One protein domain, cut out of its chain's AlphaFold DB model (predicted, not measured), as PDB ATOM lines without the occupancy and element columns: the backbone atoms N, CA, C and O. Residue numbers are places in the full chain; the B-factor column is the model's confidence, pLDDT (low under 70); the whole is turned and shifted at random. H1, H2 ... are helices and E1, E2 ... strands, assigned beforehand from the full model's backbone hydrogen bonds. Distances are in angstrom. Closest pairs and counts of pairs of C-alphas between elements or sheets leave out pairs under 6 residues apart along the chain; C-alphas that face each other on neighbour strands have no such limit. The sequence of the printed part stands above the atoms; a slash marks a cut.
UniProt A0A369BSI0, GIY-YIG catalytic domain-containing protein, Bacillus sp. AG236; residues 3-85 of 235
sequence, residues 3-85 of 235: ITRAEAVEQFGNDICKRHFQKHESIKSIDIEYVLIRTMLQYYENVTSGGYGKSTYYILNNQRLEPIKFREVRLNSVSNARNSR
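What this domain is: This is residues 3 to 85 of the 235 residues of the protein "GIY-YIG catalytic domain-containing protein" of Bacillus sp. AG236 (UniProt A0A369BSI0). One helix, H3, runs through the middle and passes directly into a two-stranded hairpin, E1 and E2, with the other helices packed around H3. The helical hairpin H1 and H2 packs on H3 at a steep angle, H2 near the first half of H3, while H4 crosses H3 elsewhere and packs beside E1. The printed part has 83 residues, with four named helices and two named strands in the order H1, H2, H3, E1, E2, H4; the sheet, E1 - E2, is antiparallel. The class is mixed, helices and strands. The whole is compact, with a radius of gyration of the C-alphas of 11.8 A, and rounded, spanning 33 by 25 by 19 A.

How they stand to each other: Residues 3 to 4 pair antiparallel with residues 57 to 58 of E2, residues 57 to 63. H1, residues 5 to 12, and H2, residues 15 to 24, form a helical hairpin: they touch at a shallow tilt of 18 degrees, opposite ways, with the C-alphas of Val 9 and Lys 18 closest at 6.0 A. H3, residues 30 to 43, is the hub, the helix that touches most others. With residues 36 to 40 alone it touches H1, at a steep tilt of 53 degrees, the same way; the C-alphas of Phe 12 and Thr 39 are closest, 6.0 A apart. With residues 32 to 36 alone it touches H2, at a steep tilt of 49 degrees, opposite ways, closest at the C-alphas of Cys 17 and Ile 32, 5.8 A. E1, residues 44 to 50, forms a hairpin with E2, antiparallel at 162 degrees; N 48 and O 59 are 3.0 A apart and N 59 and O 48 are 2.8 A apart, both within hydrogen-bond range. H4, residues 75 to 83, touches H3 at a steep tilt of 65 degrees, opposite ways, with the C-alphas of Arg 38 and Val 78 closest at 5.8 A. The closest C-alphas of E1 and H4, those of Thr 48 and Ala 81, are 4.2 A apart. H1 and H4 are apart. Every O i to N i+4 pair is within hydrogen-bond range in H1, H2 and H4; in H3, 9 of 10 are.

Where its parts are: H1 begins at C-alpha 5, (-26.119, 56.305, 48.340). H2 measures 14.3 A from first to last C-alpha, H3 20.5 A, E1 16.5 A and E2 17.1 A. H3 begins at C-alpha 30, (-13.821, 52.069, 45.356), and H4 ends at C-alpha 83, (-19.026, 50.717, 35.572).

The domain as a whole: The two C-alphas farthest apart, those of Lys 23 and Leu 65, are 34.1 A apart. The printed part has no cut. The link from E2 to H4, 11 residues, is long. The mean pLDDT of the printed part is 82.1; residues 16, 31, 52 to 54, 70 to 71 and 83 to 85 are under 70.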
ATOM      1  N   ILE A   3     -32.594  53.895  44.975       93.12
ATOM      2  CA  ILE A   3     -32.163  54.347  46.303       93.12
ATOM      3  C   ILE A   3     -30.934  55.246  46.196       93.12
ATOM      4  O   ILE A   3     -30.072  55.065  45.333       93.12
ATOM      5  N   THR A   4     -30.849  56.238  47.066       91.50
ATOM      6  CA  THR A   4     -29.684  57.102  47.227       91.50
ATOM      7  C   THR A   4     -28.508  56.327  47.819       91.50
ATOM      8  O   THR A   4     -28.646  55.237  48.380       91.50
ATOM      9  N   ARG A   5     -27.304  56.896  47.712       89.25
ATOM     10  CA  ARG A   5     -26.119  56.305  48.340       89.25
ATOM     11  C   ARG A   5     -26.238  56.241  49.869       89.25
ATOM     12  O   ARG A   5     -25.760  55.270  50.439       89.25
ATOM     13  N   ALA A   6     -26.863  57.231  50.507       91.69
ATOM     14  CA  ALA A   6     -27.070  57.234  51.956       91.69
ATOM     15  C   ALA A   6     -27.988  56.080  52.385       91.69
ATOM     16  O   ALA A   6     -27.587  55.263  53.210       91.69
ATOM     17  N   GLU A   7     -29.142  55.941  51.727       93.88
ATOM     18  CA  GLU A   7     -30.085  54.839  51.969       93.88
ATOM     19  C   GLU A   7     -29.431  53.473  51.722       93.88
ATOM     20  O   GLU A   7     -29.612  52.541  52.501       93.88
ATOM     21  N   ALA A   8     -28.606  53.354  50.676       94.19
ATOM     22  CA  ALA A   8     -27.869  52.122  50.411       94.19
ATOM     23  C   ALA A   8     -26.899  51.771  51.549       94.19
ATOM     24  O   ALA A   8     -26.844  50.618  51.967       94.19
ATOM     25  N   VAL A   9     -26.141  52.746  52.062       92.50
ATOM     26  CA  VAL A   9     -25.210  52.533  53.184       92.50
ATOM     27  C   VAL A   9     -25.955  52.159  54.461       92.50
ATOM     28  O   VAL A   9     -25.501  51.295  55.208       92.50
ATOM     29  N   GLU A  10     -27.093  52.788  54.719       94.06
ATOM     30  CA  GLU A  10     -27.904  52.505  55.897       94.06
ATOM     31  C   GLU A  10     -28.449  51.069  55.876       94.06
ATOM     32  O   GLU A  10     -28.264  50.325  56.847       94.06
ATOM     33  N   GLN A  11     -29.031  50.665  54.742       93.31
ATOM     34  CA  GLN A  11     -29.699  49.372  54.571       93.31
ATOM     35  C   GLN A  11     -28.726  48.208  54.329       93.31
ATOM     36  O   GLN A  11     -28.925  47.120  54.861       93.31
ATOM     37  N   PHE A  12     -27.670  48.419  53.536       92.62
ATOM     38  CA  PHE A  12     -26.780  47.350  53.048       92.62
ATOM     39  C   PHE A  12     -25.307  47.549  53.425       92.62
ATOM     40  O   PHE A  12     -24.470  46.688  53.144       92.62
ATOM     41  N   GLY A  13     -24.951  48.682  54.030       84.94
ATOM     42  CA  GLY A  13     -23.585  48.952  54.464       84.94
ATOM     43  C   GLY A  13     -23.219  48.153  55.711       84.94
ATOM     44  O   GLY A  13     -23.969  48.101  56.685       84.94
ATOM     45  N   ASN A  14     -22.024  47.570  55.701       78.00
ATOM     46  CA  ASN A  14     -21.400  47.055  56.918       78.00
ATOM     47  C   ASN A  14     -20.868  48.211  57.792       78.00
ATOM     48  O   ASN A  14     -20.850  49.372  57.371       78.00
ATOM     49  N   ASP A  15     -20.377  47.898  58.990       74.56
ATOM     50  CA  ASP A  15     -19.881  48.904  59.945       74.56
ATOM     51  C   ASP A  15     -18.745  49.768  59.382       74.56
ATOM     52  O   ASP A  15     -18.589  50.934  59.745       74.56
ATOM     53  N   ILE A  16     -17.946  49.212  58.470       68.00
ATOM     54  CA  ILE A  16     -16.873  49.934  57.773       68.00
ATOM     55  C   ILE A  16     -17.478  50.973  56.822       68.00
ATOM     56  O   ILE A  16     -17.136  52.154  56.880       68.00
ATOM     57  N   CYS A  17     -18.428  50.554  55.989       72.19
ATOM     58  CA  CYS A  17     -19.122  51.415  55.042       72.19
ATOM     59  C   CYS A  17     -19.885  52.540  55.753       72.19
ATOM     60  O   CYS A  17     -19.833  53.688  55.311       72.19
ATOM     61  N   LYS A  18     -20.544  52.226  56.874       83.19
ATOM     62  CA  LYS A  18     -21.287  53.191  57.696       83.19
ATOM     63  C   LYS A  18     -20.365  54.235  58.324       83.19
ATOM     64  O   LYS A  18     -20.594  55.427  58.133       83.19
ATOM     65  N   ARG A  19     -19.273  53.813  58.977       74.56
ATOM     66  CA  ARG A  19     -18.279  54.738  59.559       74.56
ATOM     67  C   ARG A  19     -17.619  55.624  58.504       74.56
ATOM     68  O   ARG A  19     -17.477  56.829  58.715       74.56
ATOM     69  N   HIS A  20     -17.255  55.057  57.350       78.25
ATOM     70  CA  HIS A  20     -16.679  55.831  56.244       78.25
ATOM     71  C   HIS A  20     -17.651  56.896  55.741       78.25
ATOM     72  O   HIS A  20     -17.269  58.051  55.550       78.25
ATOM     73  N   PHE A  21     -18.912  56.515  55.533       83.81
ATOM     74  CA  PHE A  21     -19.931  57.437  55.050       83.81
ATOM     75  C   PHE A  21     -20.241  58.534  56.070       83.81
ATOM     76  O   PHE A  21     -20.336  59.690  55.678       83.81
ATOM     77  N   GLN A  22     -20.296  58.212  57.365       85.25
ATOM     78  CA  GLN A  22     -20.492  59.196  58.435       85.25
ATOM     79  C   GLN A  22     -19.371  60.245  58.475       85.25
ATOM     80  O   GLN A  22     -19.636  61.426  58.661       85.25
ATOM     81  N   LYS A  23     -18.114  59.835  58.256       83.88
ATOM     82  CA  LYS A  23     -16.956  60.744  58.273       83.88
ATOM     83  C   LYS A  23     -16.870  61.653  57.042       83.88
ATOM     84  O   LYS A  23     -16.297  62.738  57.116       83.88
ATOM     85  N   HIS A  24     -17.347  61.191  55.887       78.62
ATOM     86  CA  HIS A  24     -17.071  61.835  54.596       78.62
ATOM     87  C   HIS A  24     -18.310  62.271  53.814       78.62
ATOM     88  O   HIS A  24     -18.150  62.827  52.721       78.62
ATOM     89  N   GLU A  25     -19.507  61.948  54.304       81.44
ATOM     90  CA  GLU A  25     -20.807  62.151  53.645       81.44
ATOM     91  C   GLU A  25     -20.849  61.603  52.204       81.44
ATOM     92  O   GLU A  25     -21.611  62.039  51.339       81.44
ATOM     93  N   SER A  26     -19.942  60.676  51.894       82.00
ATOM     94  CA  SER A  26     -19.711  60.144  50.559       82.00
ATOM     95  C   SER A  26     -18.866  58.876  50.626       82.00
ATOM     96  O   SER A  26     -18.010  58.713  51.497       82.00
ATOM     97  N   ILE A  27     -19.066  57.973  49.664       78.56
ATOM     98  CA  ILE A  27     -18.186  56.816  49.480       78.56
ATOM     99  C   ILE A  27     -17.089  57.224  48.500       78.56
ATOM    100  O   ILE A  27     -17.302  57.255  47.289       78.56
ATOM    101  N   LYS A  28     -15.925  57.581  49.043       74.25
ATOM    102  CA  LYS A  28     -14.734  57.959  48.262       74.25
ATOM    103  C   LYS A  28     -13.890  56.747  47.855       74.25
ATOM    104  O   LYS A  28     -13.153  56.810  46.879       74.25
ATOM    105  N   SER A  29     -13.997  55.649  48.604       74.50
ATOM    106  CA  SER A  29     -13.260  54.413  48.347       74.50
ATOM    107  C   SER A  29     -14.003  53.524  47.346       74.50
ATOM    108  O   SER A  29     -15.186  53.234  47.534       74.50
ATOM    109  N   ILE A  30     -13.298  53.067  46.301       74.62
ATOM    110  CA  ILE A  30     -13.821  52.069  45.356       74.62
ATOM    111  C   ILE A  30     -14.201  50.788  46.087       74.62
ATOM    112  O   ILE A  30     -15.265  50.242  45.825       74.62
ATOM    113  N   ASP A  31     -13.409  50.379  47.069       68.31
ATOM    114  CA  ASP A  31     -13.544  49.079  47.715       68.31
ATOM    115  C   ASP A  31     -14.744  49.054  48.649       68.31
ATOM    116  O   ASP A  31     -15.525  48.106  48.640       68.31
ATOM    117  N   ILE A  32     -14.968  50.151  49.373       76.44
ATOM    118  CA  ILE A  32     -16.161  50.316  50.205       76.44
ATOM    119  C   ILE A  32     -17.417  50.300  49.329       76.44
ATOM    120  O   ILE A  32     -18.411  49.663  49.674       76.44
ATOM    121  N   GLU A  33     -17.363  50.943  48.159       85.06
ATOM    122  CA  GLU A  33     -18.473  50.919  47.208       85.06
ATOM    123  C   GLU A  33     -18.686  49.521  46.605       85.06
ATOM    124  O   GLU A  33     -19.826  49.103  46.426       85.06
ATOM    125  N   TYR A  34     -17.615  48.774  46.328       84.38
ATOM    126  CA  TYR A  34     -17.676  47.392  45.839       84.38
ATOM    127  C   TYR A  34     -18.294  46.457  46.871       84.38
ATOM    128  O   TYR A  34     -19.155  45.655  46.518       84.38
ATOM    129  N   VAL A  35     -17.883  46.561  48.136       79.50
ATOM    130  CA  VAL A  35     -18.463  45.775  49.231       79.50
ATOM    131  C   VAL A  35     -19.946  46.099  49.369       79.50
ATOM    132  O   VAL A  35     -20.757  45.180  49.407       79.50
ATOM    133  N   LEU A  36     -20.315  47.381  49.335       89.94
ATOM    134  CA  LEU A  36     -21.709  47.811  49.387       89.94
ATOM    135  C   LEU A  36     -22.542  47.243  48.221       89.94
ATOM    136  O   LEU A  36     -23.600  46.658  48.439       89.94
ATOM    137  N   ILE A  37     -22.055  47.373  46.981       91.62
ATOM    138  CA  ILE A  37     -22.713  46.822  45.782       91.62
ATOM    139  C   ILE A  37     -22.830  45.302  45.875       91.62
ATOM    140  O   ILE A  37     -23.863  44.737  45.520       91.62
ATOM    141  N   ARG A  38     -21.788  44.634  46.365       87.19
ATOM    142  CA  ARG A  38     -21.774  43.185  46.530       87.19
ATOM    143  C   ARG A  38     -22.807  42.727  47.554       87.19
ATOM    144  O   ARG A  38     -23.497  41.754  47.275       87.19
ATOM    145  N   THR A  39     -22.967  43.445  48.667       88.50
ATOM    146  CA  THR A  39     -24.040  43.181  49.635       88.50
ATOM    147  C   THR A  39     -25.411  43.368  48.994       88.50
ATOM    148  O   THR A  39     -26.258  42.493  49.118       88.50
ATOM    149  N   MET A  40     -25.630  44.444  48.228       94.81
ATOM    150  CA  MET A  40     -26.897  44.637  47.506       94.81
ATOM    151  C   MET A  40     -27.185  43.480  46.529       94.81
ATOM    152  O   MET A  40     -28.305  42.981  46.477       94.81
ATOM    153  N   LEU A  41     -26.174  42.979  45.818       91.44
ATOM    154  CA  LEU A  41     -26.308  41.832  44.907       91.44
ATOM    155  C   LEU A  41     -26.583  40.488  45.610       91.44
ATOM    156  O   LEU A  41     -26.955  39.520  44.944       91.44
ATOM    157  N   GLN A  42     -26.432  40.406  46.937       90.75
ATOM    158  CA  GLN A  42     -26.915  39.245  47.688       90.75
ATOM    159  C   GLN A  42     -28.440  39.180  47.706       90.75
ATOM    160  O   GLN A  42     -28.991  38.086  47.679       90.75
ATOM    161  N   TYR A  43     -29.104  40.337  47.723       94.19
ATOM    162  CA  TYR A  43     -30.559  40.463  47.841       94.19
ATOM    163  C   TYR A  43     -31.245  40.748  46.505       94.19
ATOM    164  O   TYR A  43     -32.431  40.476  46.359       94.19
ATOM    165  N   TYR A  44     -30.514  41.274  45.524       94.44
ATOM    166  CA  TYR A  44     -31.046  41.642  44.213       94.44
ATOM    167  C   TYR A  44     -30.278  40.934  43.105       94.44
ATOM    168  O   TYR A  44     -29.071  40.710  43.200       94.44
ATOM    169  N   GLU A  45     -30.968  40.571  42.030       91.38
ATOM    170  CA  GLU A  45     -30.312  39.948  40.882       91.38
ATOM    171  C   GLU A  45     -29.396  40.926  40.161       91.38
ATOM    172  O   GLU A  45     -28.307  40.550  39.726       91.38
ATOM    173  N   ASN A  46     -29.835  42.183  40.063       88.06
ATOM    174  CA  ASN A  46     -29.140  43.214  39.320       88.06
ATOM    175  C   ASN A  46     -29.101  44.518  40.112       88.06
ATOM    176  O   ASN A  46     -30.111  45.009  40.616       88.06
ATOM    177  N   VAL A  47     -27.913  45.108  40.152       91.31
ATOM    178  CA  VAL A  47     -27.669  46.439  40.698       91.31
ATOM    179  C   VAL A  47     -27.023  47.250  39.592       91.31
ATOM    180  O   VAL A  47     -26.108  46.779  38.924       91.31
ATOM    181  N   THR A  48     -27.489  48.472  39.384       87.12
ATOM    182  CA  THR A  48     -26.805  49.445  38.527       87.12
ATOM    183  C   THR A  48     -26.643  50.740  39.289       87.12
ATOM    184  O   THR A  48     -27.407  51.033  40.208       87.12
ATOM    185  N   SER A  49     -25.624  51.512  38.945       84.38
ATOM    186  CA  SER A  49     -25.407  52.823  39.539       84.38
ATOM    187  C   SER A  49     -25.529  53.926  38.497       84.38
ATOM    188  O   SER A  49     -25.158  53.745  37.336       84.38
ATOM    189  N   GLY A  50     -26.062  55.066  38.929       77.00
ATOM    190  CA  GLY A  50     -26.291  56.239  38.093       77.00
ATOM    191  C   GLY A  50     -26.091  57.540  38.866       77.00
ATOM    192  O   GLY A  50     -25.910  57.533  40.084       77.00
ATOM    193  N   GLY A  51     -26.119  58.664  38.149       71.56
ATOM    194  CA  GLY A  51     -25.858  59.994  38.709       71.56
ATOM    195  C   GLY A  51     -24.367  60.330  38.840       71.56
ATOM    196  O   GLY A  51     -23.498  59.540  38.466       71.56
ATOM    197  N   TYR A  52     -24.072  61.526  39.358       64.44
ATOM    198  CA  TYR A  52     -22.706  62.045  39.498       64.44
ATOM    199  C   TYR A  52     -22.488  62.735  40.851       64.44
ATOM    200  O   TYR A  52     -23.358  63.448  41.361       64.44
ATOM    201  N   GLY A  53     -21.312  62.531  41.452       66.25
ATOM    202  CA  GLY A  53     -20.939  63.162  42.721       66.25
ATOM    203  C   GLY A  53     -21.934  62.868  43.850       66.25
ATOM    204  O   GLY A  53     -22.217  61.705  44.155       66.25
ATOM    205  N   LYS A  54     -22.483  63.924  44.465       67.50
ATOM    206  CA  LYS A  54     -23.480  63.828  45.549       67.50
ATOM    207  C   LYS A  54     -24.837  63.273  45.087       67.50
ATOM    208  O   LYS A  54     -25.548  62.693  45.893       67.50
ATOM    209  N   SER A  55     -25.157  63.359  43.792       72.38
ATOM    210  CA  SER A  55     -26.414  62.849  43.211       72.38
ATOM    211  C   SER A  55     -26.371  61.361  42.835       72.38
ATOM    212  O   SER A  55     -27.215  60.882  42.080       72.38
ATOM    213  N   THR A  56     -25.368  60.619  43.311       79.38
ATOM    214  CA  THR A  56     -25.218  59.203  42.960       79.38
ATOM    215  C   THR A  56     -26.303  58.350  43.617       79.38
ATOM    216  O   THR A  56     -26.549  58.460  44.819       79.38
ATOM    217  N   TYR A  57     -26.894  57.448  42.839       85.12
ATOM    218  CA  TYR A  57     -27.929  56.514  43.275       85.12
ATOM    219  C   TYR A  57     -27.677  55.104  42.727       85.12
ATOM    220  O   TYR A  57     -26.894  54.905  41.791       85.12
ATOM    221  N   TYR A  58     -28.376  54.130  43.303       90.88
ATOM    222  CA  TYR A  58     -28.424  52.747  42.849       90.88
ATOM    223  C   TYR A  58     -29.832  52.394  42.383       90.88
ATOM    224  O   TYR A  58     -30.823  52.821  42.973       90.88
ATOM    225  N   ILE A  59     -29.915  51.609  41.317       89.38
ATOM    226  CA  ILE A  59     -31.149  50.993  40.846       89.38
ATOM    227  C   ILE A  59     -31.032  49.500  41.141       89.38
ATOM    228  O   ILE A  59     -30.162  48.819  40.593       89.38
ATOM    229  N   LEU A  60     -31.898  49.020  42.029       91.94
ATOM    230  CA  LEU A  60     -32.002  47.629  42.448       91.94
ATOM    231  C   LEU A  60     -33.148  46.969  41.678       91.94
ATOM    232  O   LEU A  60     -34.298  47.412  41.785       91.94
ATOM    233  N   ASN A  61     -32.836  45.937  40.900       87.38
ATOM    234  CA  ASN A  61     -33.787  45.229  40.046       87.38
ATOM    235  C   ASN A  61     -33.886  43.763  40.468       87.38
ATOM    236  O   ASN A  61     -32.863  43.134  40.740       87.38
ATOM    237  N   ASN A  62     -35.118  43.246  40.460       89.19
ATOM    238  CA  ASN A  62     -35.488  41.874  40.811       89.19
ATOM    239  C   ASN A  62     -34.944  41.455  42.182       89.19
ATOM    240  O   ASN A  62     -33.839  40.922  42.308       89.19
ATOM    241  N   GLN A  63     -35.724  41.724  43.227       93.69
ATOM    242  CA  GLN A  63     -35.406  41.215  44.554       93.69
ATOM    243  C   GLN A  63     -35.489  39.687  44.539       93.69
ATOM    244  O   GLN A  63     -36.433  39.109  44.002       93.69
ATOM    245  N   ARG A  64     -34.481  39.035  45.106       89.44
ATOM    246  CA  ARG A  64     -34.435  37.583  45.240       89.44
ATOM    247  C   ARG A  64     -35.402  37.150  46.337       89.44
ATOM    248  O   ARG A  64     -35.515  37.830  47.354       89.44
ATOM    249  N   LEU A  65     -36.039  35.999  46.138       90.69
ATOM    250  CA  LEU A  65     -36.837  35.350  47.182       90.69
ATOM    251  C   LEU A  65     -35.954  34.952  48.373       90.69
ATOM    252  O   LEU A  65     -36.336  35.178  49.511       90.69
ATOM    253  N   GLU A  66     -34.747  34.449  48.090       88.62
ATOM    254  CA  GLU A  66     -33.751  34.072  49.096       88.62
ATOM    255  C   GLU A  66     -32.399  34.755  48.818       88.62
ATOM    256  O   GLU A  66     -31.916  34.721  47.674       88.62
ATOM    257  N   PRO A  67     -31.755  35.372  49.829       88.19
ATOM    258  CA  PRO A  67     -30.447  35.989  49.657       88.19
ATOM    259  C   PRO A  67     -29.358  34.962  49.334       88.19
ATOM    260  O   PRO A  67     -29.242  33.922  49.982       88.19
ATOM    261  N   ILE A  68     -28.488  35.285  48.377       81.56
ATOM    262  CA  ILE A  68     -27.310  34.458  48.075       81.56
ATOM    263  C   ILE A  68     -26.140  34.805  48.999       81.56
ATOM    264  O   ILE A  68     -26.020  35.925  49.515       81.56
ATOM    265  N   LYS A  69     -25.222  33.858  49.211       76.56
ATOM    266  CA  LYS A  69     -24.062  34.100  50.080       76.56
ATOM    267  C   LYS A  69     -23.118  35.106  49.429       76.56
ATOM    268  O   LYS A  69     -22.932  35.119  48.216       76.56
ATOM    269  N   PHE A  70     -22.421  35.893  50.242       69.94
ATOM    270  CA  PHE A  70     -21.482  36.919  49.771       69.94
ATOM    271  C   PHE A  70     -20.442  36.372  48.772       69.94
ATOM    272  O   PHE A  70     -20.112  37.012  47.771       69.94
ATOM    273  N   ARG A  71     -19.960  35.144  49.009       62.03
ATOM    274  CA  ARG A  71     -19.011  34.421  48.143       62.03
ATOM    275  C   ARG A  71     -19.588  33.979  46.790       62.03
ATOM    276  O   ARG A  71     -18.816  33.763  45.867       62.03
ATOM    277  N   GLU A  72     -20.908  33.865  46.673       72.94
ATOM    278  CA  GLU A  72     -21.615  33.434  45.456       72.94
ATOM    279  C   GLU A  72     -21.917  34.611  44.513       72.94
ATOM    280  O   GLU A  72     -22.232  34.412  43.339       72.94
ATOM    281  N   VAL A  73     -21.771  35.851  44.994       78.88
ATOM    282  CA  VAL A  73     -21.912  37.048  44.162       78.88
ATOM    283  C   VAL A  73     -20.763  37.119  43.152       78.88
ATOM    284  O   VAL A  73     -19.592  37.217  43.524       78.88
ATOM    285  N   ARG A  74     -21.101  37.120  41.857       79.69
ATOM    286  CA  ARG A  74     -20.127  37.218  40.760       79.69
ATOM    287  C   ARG A  74     -19.436  38.584  40.767       79.69
ATOM    288  O   ARG A  74     -20.100  39.614  40.668       79.69
ATOM    289  N   LEU A  75     -18.100  38.596  40.788       75.00
ATOM    290  CA  LEU A  75     -17.301  39.833  40.773       75.00
ATOM    291  C   LEU A  75     -17.595  40.706  39.546       75.00
ATOM    292  O   LEU A  75     -17.743  41.918  39.679       75.00
ATOM    293  N   ASN A  76     -17.792  40.088  38.379       81.94
ATOM    294  CA  ASN A  76     -18.149  40.809  37.157       81.94
ATOM    295  C   ASN A  76     -19.461  41.592  37.315       81.94
ATOM    296  O   ASN A  76     -19.575  42.689  36.779       81.94
ATOM    297  N   SER A  77     -20.431  41.083  38.084       79.00
ATOM    298  CA  SER A  77     -21.682  41.800  38.361       79.00
ATOM    299  C   SER A  77     -21.447  43.045  39.219       79.00
ATOM    300  O   SER A  77     -22.054  44.078  38.957       79.00
ATOM    301  N   VAL A  78     -20.524  42.982  40.185       80.88
ATOM    302  CA  VAL A  78     -20.126  44.132  41.019       80.88
ATOM    303  C   VAL A  78     -19.448  45.202  40.161       80.88
ATOM    304  O   VAL A  78     -19.832  46.374  40.196       80.88
ATOM    305  N   SER A  79     -18.478  44.798  39.336       79.69
ATOM    306  CA  SER A  79     -17.775  45.707  38.429       79.69
ATOM    307  C   SER A  79     -18.722  46.321  37.398       79.69
ATOM    308  O   SER A  79     -18.678  47.528  37.185       79.69
ATOM    309  N   ASN A  80     -19.631  45.538  36.811       80.19
ATOM    310  CA  ASN A  80     -20.620  46.032  35.848       80.19
ATOM    311  C   ASN A  80     -21.599  47.031  36.482       80.19
ATOM    312  O   ASN A  80     -21.867  48.076  35.893       80.19
ATOM    313  N   ALA A  81     -22.081  46.749  37.695       77.69
ATOM    314  CA  ALA A  81     -22.977  47.629  38.443       77.69
ATOM    315  C   ALA A  81     -22.360  49.005  38.733       77.69
ATOM    316  O   ALA A  81     -23.050  50.026  38.738       77.69
ATOM    317  N   ARG A  82     -21.047  49.049  38.977       77.56
ATOM    318  CA  ARG A  82     -20.302  50.299  39.161       77.56
ATOM    319  C   ARG A  82     -19.986  50.981  37.831       77.56
ATOM    320  O   ARG A  82     -20.168  52.190  37.694       77.56
ATOM    321  N   ASN A  83     -19.494  50.213  36.862       68.25
ATOM    322  CA  ASN A  83     -19.026  50.717  35.572       68.25
ATOM    323  C   ASN A  83     -20.176  51.136  34.648       68.25
ATOM    324  O   ASN A  83     -19.937  51.832  33.664       68.25
ATOM    325  N   SER A  84     -21.430  50.821  34.998       59.03
ATOM    326  CA  SER A  84     -22.614  51.404  34.355       59.03
ATOM    327  C   SER A  84     -22.623  52.940  34.378       59.03
ATOM    328  O   SER A  84     -23.328  53.541  33.575       59.03
ATOM    329  N   ARG A  85     -21.812  53.583  35.239       52.03
ATOM    330  CA  ARG A  85     -21.610  55.044  35.278       52.03
ATOM    331  C   ARG A  85     -20.908  55.628  34.051       52.03
ATOM    332  O   ARG A  85     -20.974  56.839  33.867       52.03
TER     333      ARG A  85